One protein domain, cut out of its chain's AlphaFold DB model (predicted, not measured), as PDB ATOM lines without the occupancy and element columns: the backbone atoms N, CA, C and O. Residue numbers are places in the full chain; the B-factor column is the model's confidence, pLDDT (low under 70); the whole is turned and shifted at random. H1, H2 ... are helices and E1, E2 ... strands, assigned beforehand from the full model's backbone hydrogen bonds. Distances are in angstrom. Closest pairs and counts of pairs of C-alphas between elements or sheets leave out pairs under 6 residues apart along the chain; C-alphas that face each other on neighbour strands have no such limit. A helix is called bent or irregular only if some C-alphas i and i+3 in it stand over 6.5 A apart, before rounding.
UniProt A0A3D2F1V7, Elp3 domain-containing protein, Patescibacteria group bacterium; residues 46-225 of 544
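This is residues 46 to 225 of the 544 residues of the protein "Elp3 domain-containing protein" of Patescibacteria group bacterium (UniProt A0A3D2F1V7). The core is one strongly twisted sheet of six parallel strands with helices over both faces: H2 and H7 on one, H4 on the other, with H5 side by side with H4 and grazing the sheet. H8 passes the strand ends where E1, E3 and E4 begin, while residues 53 to 66, with most of H1, stick out as a free arm. The printed part has 180 residues with eight named helices and six named strands, along the chain H1 E1 H2 E2 H3 H4 E3 H5 E4 H6 E5 H7 H8 E6; the sheet's order is E2 E1 E3 E4 E5 E6 and the class is mixed, helices and strands. The whole is compact, with a radius of gyration of the C-alphas of 16.1 A and spans of 51 by 44 by 28 A.

Begin at C-alpha 52, (151.660, 159.447, 188.720), where H1 opens and runs to residue 57. Find E1 at residues 72 to 78, 20.0 A long, starting at (165.510, 169.794, 168.919). H2 is residues 95 to 107, 18.3 A, and E2 is 111 to 116, 16.3 A. H3 is 118 to 121, H4 is 123 to 132, 14.7 A, and E3 is 137 to 141, 13.0 A. H5, residues 144 to 160, spans 23.4 A; it is irregular, with C-alphas 145 and 148 8.4 A apart, and has a kink of 38 degrees near residue 151. E4 is 165 to 169, H6 is 173 to 177 and E5 is 189 to 192. H7 is 196 to 204, 12.5 A, H8 is 206 to 215, 14.3 A, and E6, 223 to 225, ends at (175.998, 185.610, 178.328).

Start in the sheet, whose edge strands are E2 and E6. Look for N 74 and O 112 at 2.8 A between E1 and E2, N 139 and O 75 at 2.8 A between E3 and E1, N 138 and O 165 at 2.8 A between E3 and E4, N 168 and O 189 at 2.8 A between E4 and E5, and N 225 and O 190 at 2.8 A between E5 and E6. E1, H2, E2 form a strand-helix-strand unit, parallel neighbour strands with a helix between, as do E3, H5, E4 and E4, H6, E5; these crossovers are right-handed. That of E5, H7 H8, E6 is left-handed. E2, H3 H4, E3 is a split unit, with E1 between its strands, and right-handed. H2 has a height over the sheet of 8.5 A, and its closest C-alpha to E1 is that of Ile 97, 5.9 A from Phe 76. H4 is on the opposite face. H2 touches H7 with residues 100 to 104 alone, closest at the C-alphas of Leu 100 and Glu 196, 5.8 A, at a steep tilt of 48 degrees. The sheet curls round H7. H5 touches H4 with residues 156 to 160 alone, closest at the C-alphas of Tyr 160 and Leu 130, 5.8 A. H6 lies over E5, and H8 only grazes the sheet. H3 is only just not on the sheet, with 4 pairs of C-alphas within 10 A. H2, H4, H6, H7 and H8 have every O i to N i+4 pair within hydrogen-bond range; H1 has 1 of 2, H5 has 11 of 13, and H3 is too short for one.

The C-alphas of Asn 61 and Glu 180, the two farthest apart, are 51.3 A apart. The printed part has no cut; the links H1 to E1, E1 to H2 and H6 to E5 are long. The mean pLDDT of the printed part is 70.9, and 60 residues are under 70, among them 46 to 70 and 81 to 93.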
ATOM      1  N   MET A  46     153.785 168.742 176.064       32.22
ATOM      2  CA  MET A  46     153.783 168.047 177.344       32.22
ATOM      3  C   MET A  46     154.112 169.067 178.428       32.22
ATOM      4  O   MET A  46     155.244 169.198 178.883       32.22
ATOM      5  N   ILE A  47     153.093 169.810 178.852       32.56
ATOM      6  CA  ILE A  47     153.074 170.339 180.210       32.56
ATOM      7  C   ILE A  47     152.721 169.144 181.088       32.56
ATOM      8  O   ILE A  47     151.563 168.884 181.403       32.56
ATOM      9  N   SER A  48     153.718 168.337 181.436       30.17
ATOM     10  CA  SER A  48     153.518 167.307 182.441       30.17
ATOM     11  C   SER A  48     153.476 167.982 183.809       30.17
ATOM     12  O   SER A  48     154.451 168.015 184.558       30.17
ATOM     13  N   CYS A  49     152.323 168.529 184.155       30.97
ATOM     14  CA  CYS A  49     151.941 168.680 185.550       30.97
ATOM     15  C   CYS A  49     151.131 167.446 185.882       30.97
ATOM     16  O   CYS A  49     149.910 167.466 185.921       30.97
ATOM     17  N   GLY A  50     151.840 166.323 185.938       28.81
ATOM     18  CA  GLY A  50     151.226 165.025 186.065       28.81
ATOM     19  C   GLY A  50     151.700 164.334 187.317       28.81
ATOM     20  O   GLY A  50     152.820 163.828 187.373       28.81
ATOM     21  N   THR A  51     150.823 164.257 188.311       33.22
ATOM     22  CA  THR A  51     150.940 163.203 189.314       33.22
ATOM     23  C   THR A  51     150.926 161.833 188.616       33.22
ATOM     24  O   THR A  51     150.426 161.675 187.505       33.22
ATOM     25  N   TRP A  52     151.482 160.807 189.264       30.03
ATOM     26  CA  TRP A  52     151.660 159.447 188.720       30.03
ATOM     27  C   TRP A  52     150.421 158.828 188.028       30.03
ATOM     28  O   TRP A  52     150.566 157.938 187.191       30.03
ATOM     29  N   ASN A  53     149.210 159.296 188.345       29.03
ATOM     30  CA  ASN A  53     147.965 158.826 187.739       29.03
ATOM     31  C   ASN A  53     147.735 159.359 186.316       29.03
ATOM     32  O   ASN A  53     147.271 158.600 185.467       29.03
ATOM     33  N   SER A  54     148.137 160.593 185.999       32.75
ATOM     34  CA  SER A  54     147.934 161.152 184.654       32.75
ATOM     35  C   SER A  54     148.880 160.546 183.611       32.75
ATOM     36  O   SER A  54     148.519 160.446 182.441       32.75
ATOM     37  N   LEU A  55     150.038 160.015 184.031       30.00
ATOM     38  CA  LEU A  55     150.957 159.223 183.191       30.00
ATOM     39  C   LEU A  55     150.420 157.821 182.853       30.00
ATOM     40  O   LEU A  55     150.783 157.243 181.828       30.00
ATOM     41  N   LYS A  56     149.565 157.248 183.712       27.98
ATOM     42  CA  LYS A  56     148.949 155.935 183.463       27.98
ATOM     43  C   LYS A  56     147.761 156.017 182.508       27.98
ATOM     44  O   LYS A  56     147.565 155.096 181.727       27.98
ATOM     45  N   GLU A  57     146.992 157.102 182.538       28.69
ATOM     46  CA  GLU A  57     145.837 157.267 181.643       28.69
ATOM     47  C   GLU A  57     146.226 157.751 180.237       28.69
ATOM     48  O   GLU A  57     145.563 157.417 179.256       28.69
ATOM     49  N   THR A  58     147.349 158.463 180.103       31.23
ATOM     50  CA  THR A  58     147.865 158.964 178.814       31.23
ATOM     51  C   THR A  58     148.539 157.903 177.942       31.23
ATOM     52  O   THR A  58     148.773 158.150 176.763       31.23
ATOM     53  N   THR A  59     148.809 156.707 178.468       27.02
ATOM     54  CA  THR A  59     149.523 155.636 177.746       27.02
ATOM     55  C   THR A  59     148.616 154.616 177.049       27.02
ATOM     56  O   THR A  59     149.128 153.657 176.479       27.02
ATOM     57  N   VAL A  60     147.287 154.793 177.050       23.88
ATOM     58  CA  VAL A  60     146.367 153.728 176.590       23.88
ATOM     59  C   VAL A  60     145.643 154.013 175.266       23.88
ATOM     60  O   VAL A  60     145.113 153.077 174.692       23.88
ATOM     61  N   ASN A  61     145.661 155.227 174.698       24.86
ATOM     62  CA  ASN A  61     145.076 155.472 173.359       24.86
ATOM     63  C   ASN A  61     145.731 156.657 172.624       24.86
ATOM     64  O   ASN A  61     145.063 157.611 172.211       24.86
ATOM     65  N   THR A  62     147.053 156.624 172.471       24.62
ATOM     66  CA  THR A  62     147.773 157.535 171.575       24.62
ATOM     67  C   THR A  62     147.670 157.020 170.143       24.62
ATOM     68  O   THR A  62     148.092 155.906 169.847       24.62
ATOM     69  N   VAL A  63     147.102 157.831 169.251       25.53
ATOM     70  CA  VAL A  63     147.331 157.676 167.810       25.53
ATOM     71  C   VAL A  63     148.829 157.885 167.595       25.53
ATOM     72  O   VAL A  63     149.359 158.899 168.048       25.53
ATOM     73  N   ASP A  64     149.505 156.927 166.964       25.38
ATOM     74  CA  ASP A  64     150.896 157.071 166.531       25.38
ATOM     75  C   ASP A  64     150.994 158.273 165.581       25.38
ATOM     76  O   ASP A  64     150.475 158.242 164.463       25.38
ATOM     77  N   ILE A  65     151.627 159.356 166.037       29.89
ATOM     78  CA  ILE A  65     151.910 160.538 165.218       29.89
ATOM     79  C   ILE A  65     153.396 160.519 164.880       29.89
ATOM     80  O   ILE A  65     154.258 160.544 165.757       29.89
ATOM     81  N   ASN A  66     153.695 160.495 163.587       30.66
ATOM     82  CA  ASN A  66     155.055 160.517 163.074       30.66
ATOM     83  C   ASN A  66     155.569 161.973 163.035       30.66
ATOM     84  O   ASN A  66     155.271 162.726 162.111       30.66
ATOM     85  N   LEU A  67     156.313 162.384 164.069       41.00
ATOM     86  CA  LEU A  67     156.930 163.711 164.238       41.00
ATOM     87  C   LEU A  67     158.164 163.886 163.337       41.00
ATOM     88  O   LEU A  67     159.279 164.104 163.812       41.00
ATOM     89  N   SER A  68     157.999 163.786 162.021       39.47
ATOM     90  CA  SER A  68     159.113 163.629 161.080       39.47
ATOM     91  C   SER A  68     160.019 164.858 160.880       39.47
ATOM     92  O   SER A  68     160.716 164.896 159.868       39.47
ATOM     93  N   LYS A  69     160.027 165.859 161.785       54.50
ATOM     94  CA  LYS A  69     161.042 166.940 161.837       54.50
ATOM     95  C   LYS A  69     160.997 167.800 163.122       54.50
ATOM     96  O   LYS A  69     161.045 169.025 163.041       54.50
ATOM     97  N   ILE A  70     160.924 167.199 164.315       64.44
ATOM     98  CA  ILE A  70     161.392 167.924 165.517       64.44
ATOM     99  C   ILE A  70     162.901 168.104 165.357       64.44
ATOM    100  O   ILE A  70     163.622 167.119 165.221       64.44
ATOM    101  N   ARG A  71     163.364 169.356 165.321       77.56
ATOM    102  CA  ARG A  71     164.788 169.670 165.163       77.56
ATOM    103  C   ARG A  71     165.551 169.543 166.477       77.56
ATOM    104  O   ARG A  71     166.704 169.149 166.455       77.56
ATOM    105  N   ALA A  72     164.912 169.889 167.593       83.31
ATOM    106  CA  ALA A  72     165.510 169.794 168.919       83.31
ATOM    107  C   ALA A  72     164.444 169.606 170.005       83.31
ATOM    108  O   ALA A  72     163.311 170.077 169.844       83.31
ATOM    109  N   ARG A  73     164.823 168.984 171.124       82.69
ATOM    110  CA  ARG A  73     164.018 168.896 172.349       82.69
ATOM    111  C   ARG A  73     164.650 169.681 173.494       82.69
ATOM    112  O   ARG A  73     165.835 169.546 173.793       82.69
ATOM    113  N   LEU A  74     163.826 170.481 174.162       86.00
ATOM    114  CA  LEU A  74     164.199 171.370 175.252       86.00
ATOM    115  C   LEU A  74     163.478 171.006 176.544       86.00
ATOM    116  O   LEU A  74     162.264 170.795 176.538       86.00
ATOM    117  N   LEU A  75     164.206 171.059 177.658       87.38
ATOM    118  CA  LEU A  75     163.640 170.990 179.003       87.38
ATOM    119  C   LEU A  75     163.896 172.289 179.761       87.38
ATOM    120  O   LEU A  75     165.041 172.667 179.995       87.38
ATOM    121  N   PHE A  76     162.833 172.935 180.219       88.25
ATOM    122  CA  PHE A  76     162.910 173.995 181.214       88.25
ATOM    123  C   PHE A  76     162.627 173.407 182.591       88.25
ATOM    124  O   PHE A  76     161.591 172.783 182.811       88.25
ATOM    125  N   THR A  77     163.548 173.603 183.524       87.62
ATOM    126  CA  THR A  77     163.422 173.102 184.892       87.62
ATOM    127  C   THR A  77     163.941 174.124 185.895       87.62
ATOM    128  O   THR A  77     164.576 175.120 185.540       87.62
ATOM    129  N   THR A  78     163.627 173.916 187.164       85.88
ATOM    130  CA  THR A  78     164.019 174.807 188.254       85.88
ATOM    131  C   THR A  78     164.395 174.002 189.489       85.88
ATOM    132  O   THR A  78     164.332 172.773 189.500       85.88
ATOM    133  N   SER A  79     164.808 174.720 190.520       80.12
ATOM    134  CA  SER A  79     165.097 174.195 191.838       80.12
ATOM    135  C   SER A  79     163.944 173.359 192.412       80.12
ATOM    136  O   SER A  79     162.767 173.646 192.175       80.12
ATOM    137  N   SER A  80     164.263 172.332 193.198       70.06
ATOM    138  CA  SER A  80     163.264 171.549 193.928       70.06
ATOM    139  C   SER A  80     163.164 172.010 195.364       70.06
ATOM    140  O   SER A  80     164.187 172.019 196.048       70.06
ATOM    141  N   ASN A  81     161.940 172.274 195.826       56.94
ATOM    142  CA  ASN A  81     161.666 172.865 197.132       56.94
ATOM    143  C   ASN A  81     162.378 174.212 197.243       56.94
ATOM    144  O   ASN A  81     163.589 174.266 197.384       56.94
ATOM    145  N   ILE A  82     161.644 175.319 197.226       50.19
ATOM    146  CA  ILE A  82     162.219 176.577 197.704       50.19
ATOM    147  C   ILE A  82     162.506 176.362 199.196       50.19
ATOM    148  O   ILE A  82     161.620 176.530 200.026       50.19
ATOM    149  N   ILE A  83     163.708 175.884 199.530       41.69
ATOM    150  CA  ILE A  83     164.195 175.786 200.900       41.69
ATOM    151  C   ILE A  83     164.646 177.198 201.263       41.69
ATOM    152  O   ILE A  83     165.826 177.506 201.340       41.69
ATOM    153  N   ASP A  84     163.688 178.093 201.463       39.91
ATOM    154  CA  ASP A  84     163.835 178.916 202.649       39.91
ATOM    155  C   ASP A  84     163.415 177.961 203.770       39.91
ATOM    156  O   ASP A  84     162.300 177.434 203.742       39.91
ATOM    157  N   GLU A  85     164.292 177.645 204.726       36.62
ATOM    158  CA  GLU A  85     164.064 176.645 205.795       36.62
ATOM    159  C   GLU A  85     162.854 177.009 206.700       36.62
ATOM    160  O   GLU A  85     162.543 176.378 207.716       36.62
ATOM    161  N   HIS A  86     162.141 178.065 206.323       36.62
ATOM    162  CA  HIS A  86     161.011 178.694 206.962       36.62
ATOM    163  C   HIS A  86     159.777 178.847 206.059       36.62
ATOM    164  O   HIS A  86     158.681 179.046 206.594       36.62
ATOM    165  N   GLU A  87     159.911 178.696 204.739       41.06
ATOM    166  CA  GLU A  87     158.813 178.758 203.775       41.06
ATOM    167  C   GLU A  87     158.571 177.378 203.158       41.06
ATOM    168  O   GLU A  87     159.063 177.043 202.089       41.06
ATOM    169  N   GLN A  88     157.774 176.539 203.824       35.28
ATOM    170  CA  GLN A  88     157.315 175.318 203.162       35.28
ATOM    171  C   GLN A  88     156.474 175.664 201.926       35.28
ATOM    172  O   GLN A  88     155.492 176.398 202.037       35.28
ATOM    173  N   ASN A  89     156.850 175.040 200.806       40.78
ATOM    174  CA  ASN A  89     156.073 174.786 199.597       40.78
ATOM    175  C   ASN A  89     155.257 175.972 199.090       40.78
ATOM    176  O   ASN A  89     154.029 175.954 199.164       40.78
ATOM    177  N   VAL A  90     155.917 176.934 198.442       43.28
ATOM    178  CA  VAL A  90     155.223 177.651 197.373       43.28
ATOM    179  C   VAL A  90     155.038 176.653 196.231       43.28
ATOM    180  O   VAL A  90     155.915 176.446 195.404       43.28
ATOM    181  N   THR A  91     153.884 175.999 196.192       49.31
ATOM    182  CA  THR A  91     153.457 175.145 195.071       49.31
ATOM    183  C   THR A  91     152.980 176.013 193.904       49.31
ATOM    184  O   THR A  91     152.024 175.688 193.218       49.31
ATOM    185  N   THR A  92     153.600 177.177 193.682       53.84
ATOM    186  CA  THR A  92     153.306 178.003 192.511       53.84
ATOM    187  C   THR A  92     154.260 177.624 191.393       53.84
ATOM    188  O   THR A  92     155.465 177.568 191.645       53.84
ATOM    189  N   PRO A  93     153.767 177.454 190.161       62.34
ATOM    190  CA  PRO A  93     154.629 177.244 189.011       62.34
ATOM    191  C   PRO A  93     155.649 178.386 188.887       62.34
ATOM    192  O   PRO A  93     155.279 179.560 188.956       62.34
ATOM    193  N   SER A  94     156.930 178.061 188.691       72.69
ATOM    194  CA  SER A  94     157.992 179.068 188.560       72.69
ATOM    195  C   SER A  94     157.804 179.953 187.316       72.69
ATOM    196  O   SER A  94     158.138 179.574 186.193       72.69
ATOM    197  N   PHE A  95     157.263 181.165 187.496       72.44
ATOM    198  CA  PHE A  95     156.887 182.068 186.394       72.44
ATOM    199  C   PHE A  95     158.007 182.278 185.365       72.44
ATOM    200  O   PHE A  95     157.743 182.343 184.166       72.44
ATOM    201  N   GLY A  96     159.263 182.347 185.825       77.69
ATOM    202  CA  GLY A  96     160.430 182.515 184.963       77.69
ATOM    203  C   GLY A  96     160.554 181.406 183.918       77.69
ATOM    204  O   GLY A  96     160.569 181.699 182.725       77.69
ATOM    205  N   ILE A  97     160.584 180.136 184.339       80.12
ATOM    206  CA  ILE A  97     160.759 179.009 183.406       80.12
ATOM    207  C   ILE A  97     159.566 178.855 182.462       80.12
ATOM    208  O   ILE A  97     159.756 178.578 181.280       80.12
ATOM    209  N   TRP A  98     158.351 179.118 182.948       75.81
ATOM    210  CA  TRP A  98     157.133 179.062 182.138       75.81
ATOM    211  C   TRP A  98     157.102 180.145 181.064       75.81
ATOM    212  O   TRP A  98     156.774 179.871 179.911       75.81
ATOM    213  N   ARG A  99     157.504 181.367 181.418       77.75
ATOM    214  CA  ARG A  99     157.636 182.480 180.478       77.75
ATOM    215  C   ARG A  99     158.674 182.188 179.396       77.75
ATOM    216  O   ARG A  99     158.396 182.434 178.222       77.75
ATOM    217  N   LEU A 100     159.842 181.658 179.768       82.69
ATOM    218  CA  LEU A 100     160.883 181.277 178.807       82.69
ATOM    219  C   LEU A 100     160.383 180.177 177.860       82.69
ATOM    220  O   LEU A 100     160.493 180.320 176.642       82.69
ATOM    221  N   ALA A 101     159.779 179.121 178.409       78.31
ATOM    222  CA  ALA A 101     159.232 178.016 177.630       78.31
ATOM    223  C   ALA A 101     158.165 178.494 176.635       78.31
ATOM    224  O   ALA A 101     158.250 178.187 175.446       78.31
ATOM    225  N   TYR A 102     157.213 179.316 177.088       72.44
ATOM    226  CA  TYR A 102     156.193 179.920 176.230       72.44
ATOM    227  C   TYR A 102     156.806 180.794 175.129       72.44
ATOM    228  O   TYR A 102     156.411 180.703 173.964       72.44
ATOM    229  N   HIS A 103     157.804 181.617 175.461       76.69
ATOM    230  CA  HIS A 103     158.482 182.454 174.475       76.69
ATOM    231  C   HIS A 103     159.121 181.616 173.362       76.69
ATOM    232  O   HIS A 103     158.865 181.867 172.183       76.69
ATOM    233  N   ILE A 104     159.899 180.590 173.720       78.31
ATOM    234  CA  ILE A 104     160.544 179.720 172.731       78.31
ATOM    235  C   ILE A 104     159.500 178.979 171.915       78.31
ATOM    236  O   ILE A 104     159.549 178.984 170.691       78.31
ATOM    237  N   ALA A 105     158.503 178.401 172.564       68.38
ATOM    238  CA  ALA A 105     157.538 177.567 171.883       68.38
ATOM    239  C   ALA A 105     156.562 178.359 170.981       68.38
ATOM    240  O   ALA A 105     156.028 177.809 170.015       68.38
ATOM    241  N   THR A 106     156.370 179.661 171.211       63.84
ATOM    242  CA  THR A 106     155.631 180.541 170.282       63.84
ATOM    243  C   THR A 106     156.476 181.031 169.096       63.84
ATOM    244  O   THR A 106     155.924 181.334 168.033       63.84
ATOM    245  N   HIS A 107     157.806 181.072 169.230       70.56
ATOM    246  CA  HIS A 107     158.713 181.611 168.205       70.56
ATOM    247  C   HIS A 107     159.462 180.531 167.399       70.56
ATOM    248  O   HIS A 107     159.802 180.775 166.239       70.56
ATOM    249  N   SER A 108     159.638 179.333 167.960       68.75
ATOM    250  CA  SER A 108     160.367 178.185 167.402       68.75
ATOM    251  C   SER A 108     159.449 176.959 167.340       68.75
ATOM    252  O   SER A 108     159.378 176.152 168.262       68.75
ATOM    253  N   VAL A 109     158.687 176.853 166.249       63.47
ATOM    254  CA  VAL A 109     157.638 175.825 166.069       63.47
ATOM    255  C   VAL A 109     158.178 174.429 165.742       63.47
ATOM    256  O   VAL A 109     157.441 173.457 165.839       63.47
ATOM    257  N   ASP A 110     159.446 174.334 165.353       64.12
ATOM    258  CA  ASP A 110     160.187 173.111 165.020       64.12
ATOM    259  C   ASP A 110     160.899 172.486 166.234       64.12
ATOM    260  O   ASP A 110     161.695 171.559 166.084       64.12
ATOM    261  N   VAL A 111     160.630 173.006 167.433       69.56
ATOM    262  CA  VAL A 111     161.262 172.597 168.688       69.56
ATOM    263  C   VAL A 111     160.211 172.045 169.649       69.56
ATOM    264  O   VAL A 111     159.150 172.651 169.866       69.56
ATOM    265  N   ASP A 112     160.525 170.893 170.236       68.94
ATOM    266  CA  ASP A 112     159.763 170.321 171.341       68.94
ATOM    267  C   ASP A 112     160.193 170.999 172.644       68.94
ATOM    268  O   ASP A 112     161.377 171.035 172.969       68.94
ATOM    269  N   VAL A 113     159.243 171.597 173.360       71.62
ATOM    270  CA  VAL A 113     159.503 172.381 174.572       71.62
ATOM    271  C   VAL A 113     158.707 171.784 175.714       71.62
ATOM    272  O   VAL A 113     157.475 171.785 175.688       71.62
ATOM    273  N   GLN A 114     159.425 171.337 176.735       75.44
ATOM    274  CA  GLN A 114     158.861 170.744 177.936       75.44
ATOM    275  C   GLN A 114     159.235 171.558 179.169       75.44
ATOM    276  O   GLN A 114     160.285 172.202 179.220       75.44
ATOM    277  N   VAL A 115     158.366 171.523 180.178       72.81
ATOM    278  CA  VAL A 115     158.597 172.169 181.472       72.81
ATOM    279  C   VAL A 115     158.411 171.136 182.570       72.81
ATOM    280  O   VAL A 115     157.361 170.502 182.660       72.81
ATOM    281  N   CYS A 116     159.414 170.993 183.428       74.56
ATOM    282  CA  CYS A 116     159.329 170.202 184.644       74.56
ATOM    283  C   CYS A 116     159.648 171.107 185.827       74.56
ATOM    284  O   CYS A 116     160.780 171.545 185.975       74.56
ATOM    285  N   ASP A 117     158.666 171.362 186.684       76.00
ATOM    286  CA  ASP A 117     158.878 172.070 187.945       76.00
ATOM    287  C   ASP A 117     158.950 171.037 189.082       76.00
ATOM    288  O   ASP A 117     157.918 170.460 189.452       76.00
ATOM    289  N   PRO A 118     160.143 170.748 189.638       73.25
ATOM    290  CA  PRO A 118     160.271 169.767 190.709       73.25
ATOM    291  C   PRO A 118     159.528 170.162 191.988       73.25
ATOM    292  O   PRO A 118     159.259 169.286 192.804       73.25
ATOM    293  N   SER A 119     159.167 171.436 192.169       69.06
ATOM    294  CA  SER A 119     158.337 171.877 193.297       69.06
ATOM    295  C   SER A 119     156.859 171.501 193.122       69.06
ATOM    296  O   SER A 119     156.129 171.446 194.109       69.06
ATOM    297  N   LEU A 120     156.420 171.188 191.894       61.84
ATOM    298  CA  LEU A 120     155.071 170.689 191.595       61.84
ATOM    299  C   LEU A 120     155.032 169.161 191.446       61.84
ATOM    300  O   LEU A 120     154.155 168.499 191.993       61.84
ATOM    301  N   GLY A 121     155.978 168.592 190.691       57.81
ATOM    302  CA  GLY A 121     156.005 167.161 190.354       57.81
ATOM    303  C   GLY A 121     156.913 166.305 191.244       57.81
ATOM    304  O   GLY A 121     156.876 165.075 191.167       57.81
ATOM    305  N   GLY A 122     157.737 166.933 192.086       64.94
ATOM    306  CA  GLY A 122     158.797 166.280 192.850       64.94
ATOM    307  C   GLY A 122     160.043 165.959 192.013       64.94
ATOM    308  O   GLY A 122     159.985 165.747 190.802       64.94
ATOM    309  N   ILE A 123     161.194 165.830 192.681       71.31
ATOM    310  CA  ILE A 123     162.489 165.488 192.051       71.31
ATOM    311  C   ILE A 123     162.423 164.160 191.287       71.31
ATOM    312  O   ILE A 123     162.990 164.012 190.205       71.31
ATOM    313  N   ARG A 124     161.684 163.181 191.825       67.69
ATOM    314  CA  ARG A 124     161.526 161.862 191.201       67.69
ATOM    315  C   ARG A 124     160.919 161.957 189.801       67.69
ATOM    316  O   ARG A 124     161.245 161.135 188.949       67.69
ATOM    317  N   PHE A 125     160.034 162.923 189.572       66.12
ATOM    318  CA  PHE A 125     159.421 163.116 188.268       66.12
ATOM    319  C   PHE A 125     160.439 163.631 187.241       66.12
ATOM    320  O   PHE A 125     160.553 163.045 186.164       66.12
ATOM    321  N   LEU A 126     161.265 164.614 187.621       76.12
ATOM    322  CA  LEU A 126     162.389 165.079 186.806       76.12
ATOM    323  C   LEU A 126     163.326 163.920 186.431       76.12
ATOM    324  O   LEU A 126     163.652 163.746 185.261       76.12
ATOM    325  N   GLU A 127     163.712 163.074 187.391       74.25
ATOM    326  CA  GLU A 127     164.558 161.907 187.101       74.25
ATOM    327  C   GLU A 127     163.940 160.937 186.088       74.25
ATOM    328  O   GLU A 127     164.661 160.322 185.305       74.25
ATOM    329  N   ILE A 128     162.618 160.745 186.122       70.25
ATOM    330  CA  ILE A 128     161.927 159.865 185.177       70.25
ATOM    331  C   ILE A 128     161.976 160.461 183.770       70.25
ATOM    332  O   ILE A 128     162.287 159.725 182.835       70.25
ATOM    333  N   LEU A 129     161.705 161.763 183.623       72.31
ATOM    334  CA  LEU A 129     161.801 162.458 182.336       72.31
ATOM    335  C   LEU A 129     163.214 162.351 181.757       72.31
ATOM    336  O   LEU A 129     163.380 161.908 180.624       72.31
ATOM    337  N   LEU A 130     164.230 162.649 182.570       81.94
ATOM    338  CA  LEU A 130     165.636 162.568 182.169       81.94
ATOM    339  C   LEU A 130     166.084 161.143 181.789       81.94
ATOM    340  O   LEU A 130     167.080 160.998 181.095       81.94
ATOM    341  N   LYS A 131     165.401 160.084 182.244       77.69
ATOM    342  CA  LYS A 131     165.709 158.687 181.869       77.69
ATOM    343  C   LYS A 131     164.975 158.213 180.619       77.69
ATOM    344  O   LYS A 131     165.409 157.246 180.001       77.69
ATOM    345  N   LYS A 132     163.811 158.795 180.332       73.44
ATOM    346  CA  LYS A 132     162.916 158.343 179.260       73.44
ATOM    347  C   LYS A 132     163.138 159.075 177.948       73.44
ATOM    348  O   LYS A 132     162.817 158.522 176.902       73.44
ATOM    349  N   GLU A 133     163.634 160.301 178.013       77.06
ATOM    350  CA  GLU A 133     163.742 161.185 176.862       77.06
ATOM    351  C   GLU A 133     165.162 161.718 176.724       77.06
ATOM    352  O   GLU A 133     165.879 161.837 177.710       77.06
ATOM    353  N   GLU A 134     165.557 162.049 175.499       85.00
ATOM    354  CA  GLU A 134     166.804 162.760 175.213       85.00
ATOM    355  C   GLU A 134     166.497 164.230 174.941       85.00
ATOM    356  O   GLU A 134     165.544 164.540 174.214       85.00
ATOM    357  N   TYR A 135     167.298 165.114 175.536       89.12
ATOM    358  CA  TYR A 135     167.184 166.563 175.399       89.12
ATOM    359  C   TYR A 135     168.452 167.143 174.772       89.12
ATOM    360  O   TYR A 135     169.564 166.778 175.145       89.12
ATOM    361  N   ASP A 136     168.288 168.102 173.867       93.69
ATOM    362  CA  ASP A 136     169.397 168.845 173.263       93.69
ATOM    363  C   ASP A 136     169.805 170.042 174.126       93.69
ATOM    364  O   ASP A 136     170.971 170.428 174.171       93.69
ATOM    365  N   LEU A 137     168.837 170.637 174.829       95.12
ATOM    366  CA  LEU A 137     169.033 171.809 175.674       95.12
ATOM    367  C   LEU A 137     168.205 171.699 176.957       95.12
ATOM    368  O   LEU A 137     166.996 171.484 176.923       95.12
ATOM    369  N   ILE A 138     168.857 171.907 178.096       95.75
ATOM    370  CA  ILE A 138     168.239 171.954 179.416       95.75
ATOM    371  C   ILE A 138     168.508 173.333 180.017       95.75
ATOM    372  O   ILE A 138     169.651 173.702 180.285       95.75
ATOM    373  N   CYS A 139     167.447 174.105 180.224       94.75
ATOM    374  CA  CYS A 139     167.495 175.405 180.877       94.75
ATOM    375  C   CYS A 139     167.100 175.245 182.347       94.75
ATOM    376  O   CYS A 139     165.941 174.970 182.660       94.75
ATOM    377  N   PHE A 140     168.064 175.433 183.242       92.69
ATOM    378  CA  PHE A 140     167.900 175.338 184.685       92.69
ATOM    379  C   PHE A 140     167.833 176.738 185.304       92.69
ATOM    380  O   PHE A 140     168.797 177.501 185.245       92.69
ATOM    381  N   SER A 141     166.699 177.087 185.912       89.06
ATOM    382  CA  SER A 141     166.567 178.316 186.703       89.06
ATOM    383  C   SER A 141     166.848 178.024 188.172       89.06
ATOM    384  O   SER A 141     165.996 177.431 188.843       89.06
ATOM    385  N   GLY A 142     168.005 178.459 188.668       81.25
ATOM    386  CA  GLY A 142     168.412 178.268 190.058       81.25
ATOM    387  C   GLY A 142     168.206 179.492 190.948       81.25
ATOM    388  O   GLY A 142     167.934 180.605 190.478       81.25
ATOM    389  N   MET A 143     168.346 179.260 192.249       72.81
ATOM    390  CA  MET A 143     168.340 180.274 193.301       72.81
ATOM    391  C   MET A 143     169.471 179.963 194.278       72.81
ATOM    392  O   MET A 143     169.592 178.853 194.782       72.81
ATOM    393  N   SER A 144     170.297 180.956 194.580       62.44
ATOM    394  CA  SER A 144     171.448 180.820 195.475       62.44
ATOM    395  C   SER A 144     171.056 180.406 196.893       62.44
ATOM    396  O   SER A 144     171.841 179.732 197.556       62.44
ATOM    397  N   THR A 145     169.833 180.726 197.336       63.06
ATOM    398  CA  THR A 145     169.267 180.227 198.601       63.06
ATOM    399  C   THR A 145     169.117 178.707 198.622       63.06
ATOM    400  O   THR A 145     169.175 178.119 199.694       63.06
ATOM    401  N   ASN A 146     168.999 178.060 197.458       70.00
ATOM    402  CA  ASN A 146     168.882 176.611 197.328       70.00
ATOM    403  C   ASN A 146     170.063 175.980 196.578       70.00
ATOM    404  O   ASN A 146     169.936 174.906 195.989       70.00
ATOM    405  N   LEU A 147     171.235 176.628 196.601       72.75
ATOM    406  CA  LEU A 147     172.370 176.228 195.771       72.75
ATOM    407  C   LEU A 147     172.785 174.763 195.979       72.75
ATOM    408  O   LEU A 147     173.147 174.093 195.020       72.75
ATOM    409  N   LYS A 148     172.732 174.239 197.212       72.31
ATOM    410  CA  LYS A 148     173.089 172.835 197.484       72.31
ATOM    411  C   LYS A 148     172.202 171.873 196.692       72.31
ATOM    412  O   LYS A 148     172.705 170.938 196.068       72.31
ATOM    413  N   GLU A 149     170.897 172.113 196.714       76.75
ATOM    414  CA  GLU A 149     169.940 171.282 195.994       76.75
ATOM    415  C   GLU A 149     170.026 171.533 194.485       76.75
ATOM    416  O   GLU A 149     170.029 170.579 193.713       76.75
ATOM    417  N   ASP A 150     170.228 172.780 194.050       81.00
ATOM    418  CA  ASP A 150     170.473 173.106 192.639       81.00
ATOM    419  C   ASP A 150     171.676 172.342 192.084       81.00
ATOM    420  O   ASP A 150     171.607 171.754 191.007       81.00
ATOM    421  N   LEU A 151     172.775 172.287 192.837       78.75
ATOM    422  CA  LEU A 151     173.979 171.558 192.449       78.75
ATOM    423  C   LEU A 151     173.750 170.048 192.408       78.75
ATOM    424  O   LEU A 151     174.232 169.376 191.492       78.75
ATOM    425  N   ARG A 152     172.972 169.509 193.349       80.94
ATOM    426  CA  ARG A 152     172.537 168.110 193.317       80.94
ATOM    427  C   ARG A 152     171.698 167.814 192.070       80.94
ATOM    428  O   ARG A 152     171.955 166.819 191.391       80.94
ATOM    429  N   LEU A 153     170.733 168.670 191.737       85.94
ATOM    430  CA  LEU A 153     169.890 168.522 190.549       85.94
ATOM    431  C   LEU A 153     170.698 168.650 189.256       85.94
ATOM    432  O   LEU A 153     170.521 167.841 188.350       85.94
ATOM    433  N   LEU A 154     171.637 169.593 189.185       88.38
ATOM    434  CA  LEU A 154     172.560 169.732 188.059       88.38
ATOM    435  C   LEU A 154     173.411 168.468 187.862       88.38
ATOM    436  O   LEU A 154     173.617 168.048 186.726       88.38
ATOM    437  N   LYS A 155     173.846 167.803 188.940       86.00
ATOM    438  CA  LYS A 155     174.549 166.508 188.853       86.00
ATOM    439  C   LYS A 155     173.643 165.365 188.397       86.00
ATOM    440  O   LYS A 155     174.085 164.501 187.641       86.00
ATOM    441  N   ILE A 156     172.377 165.363 188.811       87.81
ATOM    442  CA  ILE A 156     171.367 164.422 188.302       87.81
ATOM    443  C   ILE A 156     171.153 164.633 186.796       87.81
ATOM    444  O   ILE A 156     171.139 163.660 186.042       87.81
ATOM    445  N   ILE A 157     171.041 165.888 186.357       92.19
ATOM    446  CA  ILE A 157     170.923 166.259 184.943       92.19
ATOM    447  C   ILE A 157     172.161 165.798 184.169       92.19
ATOM    448  O   ILE A 157     172.009 165.072 183.193       92.19
ATOM    449  N   GLU A 158     173.375 166.116 184.632       90.50
ATOM    450  CA  GLU A 158     174.633 165.690 183.995       90.50
ATOM    451  C   GLU A 158     174.707 164.166 183.829       90.50
ATOM    452  O   GLU A 158     175.119 163.663 182.783       90.50
ATOM    453  N   LYS A 159     174.297 163.420 184.861       90.31
ATOM    454  CA  LYS A 159     174.337 161.956 184.873       90.31
ATOM    455  C   LYS A 159     173.453 161.340 183.789       90.31
ATOM    456  O   LYS A 159     173.868 160.369 183.161       90.31
ATOM    457  N   TYR A 160     172.233 161.847 183.621       91.00
ATOM    458  CA  TYR A 160     171.256 161.263 182.696       91.00
ATOM    459  C   TYR A 160     171.279 161.906 181.307       91.00
ATOM    460  O   TYR A 160     170.910 161.253 180.340       91.00
ATOM    461  N   GLN A 161     171.736 163.154 181.197       92.81
ATOM    462  CA  GLN A 161     171.747 163.949 179.966       92.81
ATOM    463  C   GLN A 161     173.135 164.563 179.700       92.81
ATOM    464  O   GLN A 161     173.263 165.778 179.556       92.81
ATOM    465  N   PRO A 162     174.213 163.756 179.612       90.81
ATOM    466  CA  PRO A 162     175.580 164.274 179.491       90.81
ATOM    467  C   PRO A 162     175.854 165.025 178.176       90.81
ATOM    468  O   PRO A 162     176.817 165.786 178.096       90.81
ATOM    469  N   GLN A 163     175.036 164.798 177.143       90.62
ATOM    470  CA  GLN A 163     175.174 165.425 175.822       90.62
ATOM    471  C   GLN A 163     174.324 166.692 175.659       90.62
ATOM    472  O   GLN A 163     174.597 167.482 174.759       90.62
ATOM    473  N   ALA A 164     173.330 166.904 176.527       93.31
ATOM    474  CA  ALA A 164     172.470 168.077 176.469       93.31
ATOM    475  C   ALA A 164     173.272 169.331 176.802       93.31
ATOM    476  O   ALA A 164     174.064 169.318 177.742       93.31
ATOM    477  N   ILE A 165     173.051 170.434 176.096       94.75
ATOM    478  CA  ILE A 165     173.566 171.739 176.510       94.75
ATOM    479  C   ILE A 165     172.830 172.170 177.777       94.75
ATOM    480  O   ILE A 165     171.606 172.203 177.800       94.75
ATOM    481  N   ILE A 166     173.560 172.529 178.823       94.69
ATOM    482  CA  ILE A 166     173.022 172.952 180.108       94.69
ATOM    483  C   ILE A 166     173.228 174.459 180.240       94.69
ATOM    484  O   ILE A 166     174.354 174.964 180.271       94.69
ATOM    485  N   VAL A 167     172.115 175.181 180.312       94.56
ATOM    486  CA  VAL A 167     172.070 176.627 180.523       94.56
ATOM    487  C   VAL A 167     171.574 176.891 181.934       94.56
ATOM    488  O   VAL A 167     170.482 176.457 182.289       94.56
ATOM    489  N   PHE A 168     172.338 177.645 182.716       91.62
ATOM    490  CA  PHE A 168     171.921 178.116 184.031       91.62
ATOM    491  C   PHE A 168     171.453 179.571 183.959       91.62
ATOM    492  O   PHE A 168     172.125 180.428 183.384       91.62
ATOM    493  N   GLY A 169     170.306 179.856 184.563       89.31
ATOM    494  CA  GLY A 169     169.737 181.194 184.690       89.31
ATOM    495  C   GLY A 169     169.018 181.366 186.027       89.31
ATOM    496  O   GLY A 169     169.191 180.568 186.947       89.31
ATOM    497  N   GLY A 170     168.184 182.398 186.125       81.50
ATOM    498  CA  GLY A 170     167.424 182.714 187.337       81.50
ATOM    499  C   GLY A 170     167.960 183.940 188.071       81.50
ATOM    500  O   GLY A 170     168.917 184.580 187.627       81.50
ATOM    501  N   VAL A 171     167.312 184.280 189.188       72.94
ATOM    502  CA  VAL A 171     167.551 185.525 189.949       72.94
ATOM    503  C   VAL A 171     169.001 185.679 190.415       72.94
ATOM    504  O   VAL A 171     169.514 186.792 190.429       72.94
ATOM    505  N   ASP A 172     169.687 184.564 190.670       71.50
ATOM    506  CA  ASP A 172     171.067 184.545 191.166       71.50
ATOM    507  C   ASP A 172     172.088 184.084 190.114       71.50
ATOM    508  O   ASP A 172     173.225 183.726 190.417       71.50
ATOM    509  N   SER A 173     171.719 184.109 188.836       78.31
ATOM    510  CA  SER A 173     172.646 183.805 187.739       78.31
ATOM    511  C   SER A 173     173.857 184.743 187.709       78.31
ATOM    512  O   SER A 173     174.981 184.290 187.497       78.31
ATOM    513  N   GLN A 174     173.650 186.036 187.979       75.56
ATOM    514  CA  GLN A 174     174.713 187.047 188.048       75.56
ATOM    515  C   GLN A 174     175.739 186.722 189.131       75.56
ATOM    516  O   GLN A 174     176.941 186.909 188.955       75.56
ATOM    517  N   ALA A 175     175.241 186.243 190.262       70.56
ATOM    518  CA  ALA A 175     176.045 185.839 191.385       70.56
ATOM    519  C   ALA A 175     176.900 184.617 191.060       70.56
ATOM    520  O   ALA A 175     178.109 184.631 191.290       70.56
ATOM    521  N   LEU A 176     176.275 183.590 190.478       75.25
ATOM    522  CA  LEU A 176     176.965 182.380 190.058       75.25
ATOM    523  C   LEU A 176     178.033 182.688 188.997       75.25
ATOM    524  O   LEU A 176     179.140 182.175 189.098       75.25
ATOM    525  N   ALA A 177     177.745 183.576 188.038       78.62
ATOM    526  CA  ALA A 177     178.691 184.004 186.999       78.62
ATOM    527  C   ALA A 177     180.002 184.602 187.547       78.62
ATOM    528  O   ALA A 177     181.015 184.572 186.854       78.62
ATOM    529  N   ASN A 178     179.990 185.125 188.775       73.56
ATOM    530  CA  ASN A 178     181.168 185.689 189.435       73.56
ATOM    531  C   ASN A 178     181.921 184.672 190.311       73.56
ATOM    532  O   ASN A 178     182.887 185.041 190.976       73.56
ATOM    533  N   TRP A 179     181.480 183.414 190.365       72.38
ATOM    534  CA  TRP A 179     182.122 182.393 191.184       72.38
ATOM    535  C   TRP A 179     183.400 181.863 190.511       72.38
ATOM    536  O   TRP A 179     183.414 181.534 189.330       72.38
ATOM    537  N   GLU A 180     184.504 181.768 191.253       65.56
ATOM    538  CA  GLU A 180     185.812 181.392 190.687       65.56
ATOM    539  C   GLU A 180     185.892 179.922 190.231       65.56
ATOM    540  O   GLU A 180     186.643 179.598 189.313       65.56
ATOM    541  N   SER A 181     185.097 179.027 190.826       68.69
ATOM    542  CA  SER A 181     185.163 177.576 190.581       68.69
ATOM    543  C   SER A 181     184.065 177.063 189.648       68.69
ATOM    544  O   SER A 181     183.648 175.915 189.741       68.69
ATOM    545  N   LEU A 182     183.581 177.899 188.728       72.88
ATOM    546  CA  LEU A 182     182.509 177.539 187.792       72.88
ATOM    547  C   LEU A 182     182.808 176.308 186.918       72.88
ATOM    548  O   LEU A 182     181.884 175.645 186.457       72.88
ATOM    549  N   ASN A 183     184.084 175.995 186.699       70.75
ATOM    550  CA  ASN A 183     184.545 174.861 185.895       70.75
ATOM    551  C   ASN A 183     184.198 173.478 186.477       70.75
ATOM    552  O   ASN A 183     184.312 172.490 185.760       70.75
ATOM    553  N   ILE A 184     183.794 173.383 187.750       72.94
ATOM    554  CA  ILE A 184     183.381 172.108 188.371       72.94
ATOM    555  C   ILE A 184     181.888 171.803 188.172       72.94
ATOM    556  O   ILE A 184     181.413 170.705 188.492       72.94
ATOM    557  N   LEU A 185     181.134 172.787 187.676       79.06
ATOM    558  CA  LEU A 185     179.699 172.682 187.461       79.06
ATOM    559  C   LEU A 185     179.410 172.129 186.067       79.06
ATOM    560  O   LEU A 185     180.049 172.554 185.106       79.06
ATOM    561  N   PRO A 186     178.415 171.240 185.915       85.50
ATOM    562  CA  PRO A 186     178.008 170.755 184.605       85.50
ATOM    563  C   PRO A 186     177.118 171.787 183.906       85.50
ATOM    564  O   PRO A 186     175.931 171.565 183.700       85.50
ATOM    565  N   ILE A 187     177.681 172.954 183.603       90.00
ATOM    566  CA  ILE A 187     176.992 174.087 182.984       90.00
ATOM    567  C   ILE A 187     177.822 174.527 181.780       90.00
ATOM    568  O   ILE A 187     179.021 174.756 181.907       90.00
ATOM    569  N   ASP A 188     177.188 174.684 180.620       91.69
ATOM    570  CA  ASP A 188     177.857 175.187 179.415       91.69
ATOM    571  C   ASP A 188     177.712 176.709 179.283       91.69
ATOM    572  O   ASP A 188     178.634 177.397 178.838       91.69
ATOM    573  N   TYR A 189     176.556 177.245 179.687       93.19
ATOM    574  CA  TYR A 189     176.257 178.674 179.617       93.19
ATOM    575  C   TYR A 189     175.596 179.179 180.893       93.19
ATOM    576  O   TYR A 189     174.695 178.537 181.430       93.19
ATOM    577  N   ILE A 190     175.981 180.377 181.326       91.75
ATOM    578  CA  ILE A 190     175.277 181.134 182.364       91.75
ATOM    579  C   ILE A 190     174.659 182.354 181.702       91.75
ATOM    580  O   ILE A 190     175.368 183.130 181.064       91.75
ATOM    581  N   ILE A 191     173.350 182.531 181.851       91.06
ATOM    582  CA  ILE A 191     172.645 183.712 181.356       91.06
ATOM    583  C   ILE A 191     172.334 184.627 182.529       91.06
ATOM    584  O   ILE A 191     171.582 184.238 183.419       91.06
ATOM    585  N   THR A 192     172.877 185.841 182.497       85.56
ATOM    586  CA  THR A 192     172.526 186.918 183.430       85.56
ATOM    587  C   THR A 192     171.465 187.828 182.803       85.56
ATOM    588  O   THR A 192     171.397 187.959 181.581       85.56
ATOM    589  N   GLY A 193     170.604 188.452 183.611       79.88
ATOM    590  CA  GLY A 193     169.495 189.273 183.099       79.88
ATOM    591  C   GLY A 193     168.391 188.450 182.413       79.88
ATOM    592  O   GLY A 193     168.126 187.306 182.790       79.88
ATOM    593  N   HIS A 194     167.714 189.034 181.420       83.12
ATOM    594  CA  HIS A 194     166.600 188.382 180.716       83.12
ATOM    595  C   HIS A 194     167.081 187.417 179.623       83.12
ATOM    596  O   HIS A 194     167.846 187.785 178.732       83.12
ATOM    597  N   GLY A 195     166.635 186.160 179.691       88.25
ATOM    598  CA  GLY A 195     167.164 185.073 178.864       88.25
ATOM    599  C   GLY A 195     166.431 184.813 177.553       88.25
ATOM    600  O   GLY A 195     166.914 184.026 176.749       88.25
ATOM    601  N   GLU A 196     165.295 185.455 177.297       86.75
ATOM    602  CA  GLU A 196     164.398 185.123 176.186       86.75
ATOM    603  C   GLU A 196     165.079 185.179 174.817       86.75
ATOM    604  O   GLU A 196     165.045 184.208 174.058       86.75
ATOM    605  N   THR A 197     165.752 186.290 174.517       86.06
ATOM    606  CA  THR A 197     166.456 186.463 173.242       86.06
ATOM    607  C   THR A 197     167.690 185.571 173.149       86.06
ATOM    608  O   THR A 197     167.954 185.013 172.090       86.06
ATOM    609  N   ILE A 198     168.417 185.385 174.256       91.12
ATOM    610  CA  ILE A 198     169.639 184.573 174.283       91.12
ATOM    611  C   ILE A 198     169.317 183.094 174.078       91.12
ATOM    612  O   ILE A 198     169.952 182.439 173.256       91.12
ATOM    613  N   ILE A 199     168.321 182.563 174.789       93.06
ATOM    614  CA  ILE A 199     167.911 181.162 174.660       93.06
ATOM    615  C   ILE A 199     167.422 180.902 173.236       93.06
ATOM    616  O   ILE A 199     167.793 179.892 172.648       93.06
ATOM    617  N   ARG A 200     166.674 181.832 172.631       89.31
ATOM    618  CA  ARG A 200     166.281 181.725 171.220       89.31
ATOM    619  C   ARG A 200     167.500 181.643 170.294       89.31
ATOM    620  O   ARG A 200     167.527 180.805 169.396       89.31
ATOM    621  N   ASP A 201     168.514 182.471 170.520       90.81
ATOM    622  CA  ASP A 201     169.734 182.463 169.711       90.81
ATOM    623  C   ASP A 201     170.557 181.167 169.909       90.81
ATOM    624  O   ASP A 201     171.152 180.670 168.949       90.81
ATOM    625  N   ILE A 202     170.549 180.581 171.117       93.31
ATOM    626  CA  ILE A 202     171.107 179.242 171.396       93.31
ATOM    627  C   ILE A 202     170.330 178.180 170.615       93.31
ATOM    628  O   ILE A 202     170.935 177.377 169.908       93.31
ATOM    629  N   VAL A 203     168.996 178.207 170.677       91.25
ATOM    630  CA  VAL A 203     168.116 177.271 169.959       91.25
ATOM    631  C   VAL A 203     168.369 177.312 168.456       91.25
ATOM    632  O   VAL A 203     168.469 176.262 167.821       91.25
ATOM    633  N   MET A 204     168.535 178.499 167.869       89.94
ATOM    634  CA  MET A 204     168.848 178.648 166.442       89.94
ATOM    635  C   MET A 204     170.179 177.999 166.039       89.94
ATOM    636  O   MET A 204     170.350 177.640 164.879       89.94
ATOM    637  N   LYS A 205     171.117 177.843 166.980       92.56
ATOM    638  CA  LYS A 205     172.452 177.271 166.750       92.56
ATOM    639  C   LYS A 205     172.613 175.867 167.339       92.56
ATOM    640  O   LYS A 205     173.722 175.337 167.284       92.56
ATOM    641  N   ILE A 206     171.544 175.280 167.886       91.12
ATOM    642  CA  ILE A 206     171.614 174.087 168.742       91.12
ATOM    643  C   ILE A 206     172.372 172.927 168.090       91.12
ATOM    644  O   ILE A 206     173.267 172.393 168.725       91.12
ATOM    645  N   ASP A 207     172.138 172.647 166.803       88.81
ATOM    646  CA  ASP A 207     172.791 171.556 166.067       88.81
ATOM    647  C   ASP A 207     174.324 171.696 166.111       88.81
ATOM    648  O   ASP A 207     175.045 170.814 166.577       88.81
ATOM    649  N   SER A 208     174.823 172.884 165.747       89.44
ATOM    650  CA  SER A 208     176.257 173.195 165.781       89.44
ATOM    651  C   SER A 208     176.837 173.191 167.196       89.44
ATOM    652  O   SER A 208     178.009 172.871 167.395       89.44
ATOM    653  N   LEU A 209     176.043 173.573 168.197       89.38
ATOM    654  CA  LEU A 209     176.497 173.621 169.579       89.38
ATOM    655  C   LEU A 209     176.564 172.215 170.192       89.38
ATOM    656  O   LEU A 209     177.539 171.919 170.878       89.38
ATOM    657  N   CYS A 210     175.593 171.348 169.899       86.50
ATOM    658  CA  CYS A 210     175.586 169.942 170.299       86.50
ATOM    659  C   CYS A 210     176.774 169.188 169.687       86.50
ATOM    660  O   CYS A 210     177.468 168.456 170.393       86.50
ATOM    661  N   ASP A 211     177.075 169.417 168.404       86.00
ATOM    662  CA  ASP A 211     178.251 168.829 167.754       86.00
ATOM    663  C   ASP A 211     179.560 169.308 168.394       86.00
ATOM    664  O   ASP A 211     180.437 168.505 168.706       86.00
ATOM    665  N   ASN A 212     179.671 170.608 168.682       83.31
ATOM    666  CA  ASN A 212     180.826 171.151 169.393       83.31
ATOM    667  C   ASN A 212     180.952 170.610 170.822       83.31
ATOM    668  O   ASN A 212     182.072 170.450 171.305       83.31
ATOM    669  N   LYS A 213     179.841 170.348 171.519       82.25
ATOM    670  CA  LYS A 213     179.856 169.810 172.884       82.25
ATOM    671  C   LYS A 213     180.371 168.372 172.915       82.25
ATOM    672  O   LYS A 213     181.218 168.061 173.748       82.25
ATOM    673  N   LYS A 214     179.964 167.535 171.955       79.44
ATOM    674  CA  LYS A 214     180.494 166.166 171.783       79.44
ATOM    675  C   LYS A 214     182.019 166.137 171.609       79.44
ATOM    676  O   LYS A 214     182.652 165.138 171.942       79.44
ATOM    677  N   LEU A 215     182.600 167.218 171.081       71.50
ATOM    678  CA  LEU A 215     184.033 167.357 170.804       71.50
ATOM    679  C   LEU A 215     184.832 168.031 171.937       71.50
ATOM    680  O   LEU A 215     186.062 167.997 171.910       71.50
ATOM    681  N   GLN A 216     184.177 168.661 172.919       67.62
ATOM    682  CA  GLN A 216     184.846 169.392 174.002       67.62
ATOM    683  C   GLN A 216     185.282 168.471 175.152       67.62
ATOM    684  O   GLN A 216     184.596 167.519 175.518       67.62
ATOM    685  N   GLN A 217     186.428 168.783 175.773       59.41
ATOM    686  CA  GLN A 217     186.830 168.166 177.043       59.41
ATOM    687  C   GLN A 217     186.005 168.747 178.202       59.41
ATOM    688  O   GLN A 217     185.796 169.954 178.267       59.41
ATOM    689  N   LYS A 218     185.606 167.889 179.151       57.59
ATOM    690  CA  LYS A 218     184.678 168.147 180.276       57.59
ATOM    691  C   LYS A 218     185.016 169.301 181.253       57.59
ATOM    692  O   LYS A 218     184.256 169.505 182.188       57.59
ATOM    693  N   ASN A 219     186.102 170.055 181.059       54.69
ATOM    694  CA  ASN A 219     186.673 170.960 182.073       54.69
ATOM    695  C   ASN A 219     186.753 172.446 181.655       54.69
ATOM    696  O   ASN A 219     187.545 173.199 182.224       54.69
ATOM    697  N   SER A 220     185.989 172.896 180.655       68.06
ATOM    698  CA  SER A 220     185.918 174.323 180.309       68.06
ATOM    699  C   SER A 220     184.935 175.062 181.214       68.06
ATOM    700  O   SER A 220     183.812 174.601 181.398       68.06
ATOM    701  N   SER A 221     185.323 176.235 181.720       79.81
ATOM    702  CA  SER A 221     184.394 177.128 182.420       79.81
ATOM    703  C   SER A 221     183.190 177.495 181.534       79.81
ATOM    704  O   SER A 221     183.371 177.693 180.326       79.81
ATOM    705  N   PRO A 222     181.981 177.639 182.109       87.31
ATOM    706  CA  PRO A 222     180.795 178.063 181.378       87.31
ATOM    707  C   PRO A 222     180.991 179.436 180.735       87.31
ATOM    708  O   PRO A 222     181.639 180.328 181.289       87.31
ATOM    709  N   LYS A 223     180.366 179.634 179.574       90.75
ATOM    710  CA  LYS A 223     180.319 180.941 178.911       90.75
ATOM    711  C   LYS A 223     179.229 181.802 179.543       90.75
ATOM    712  O   LYS A 223     178.059 181.421 179.542       90.75
ATOM    713  N   VAL A 224     179.595 182.982 180.035       90.00
ATOM    714  CA  VAL A 224     178.633 183.953 180.574       90.00
ATOM    715  C   VAL A 224     178.068 184.804 179.436       90.00
ATOM    716  O   VAL A 224     178.817 185.421 178.679       90.00
ATOM    717  N   LEU A 225     176.742 184.834 179.314       90.75
ATOM    718  CA  LEU A 225     175.998 185.610 178.328       90.75
ATOM    719  C   LEU A 225     175.118 186.629 179.056       90.75
ATOM    720  O   LEU A 225     174.282 186.259 179.875       90.75
TER     721      LEU A 225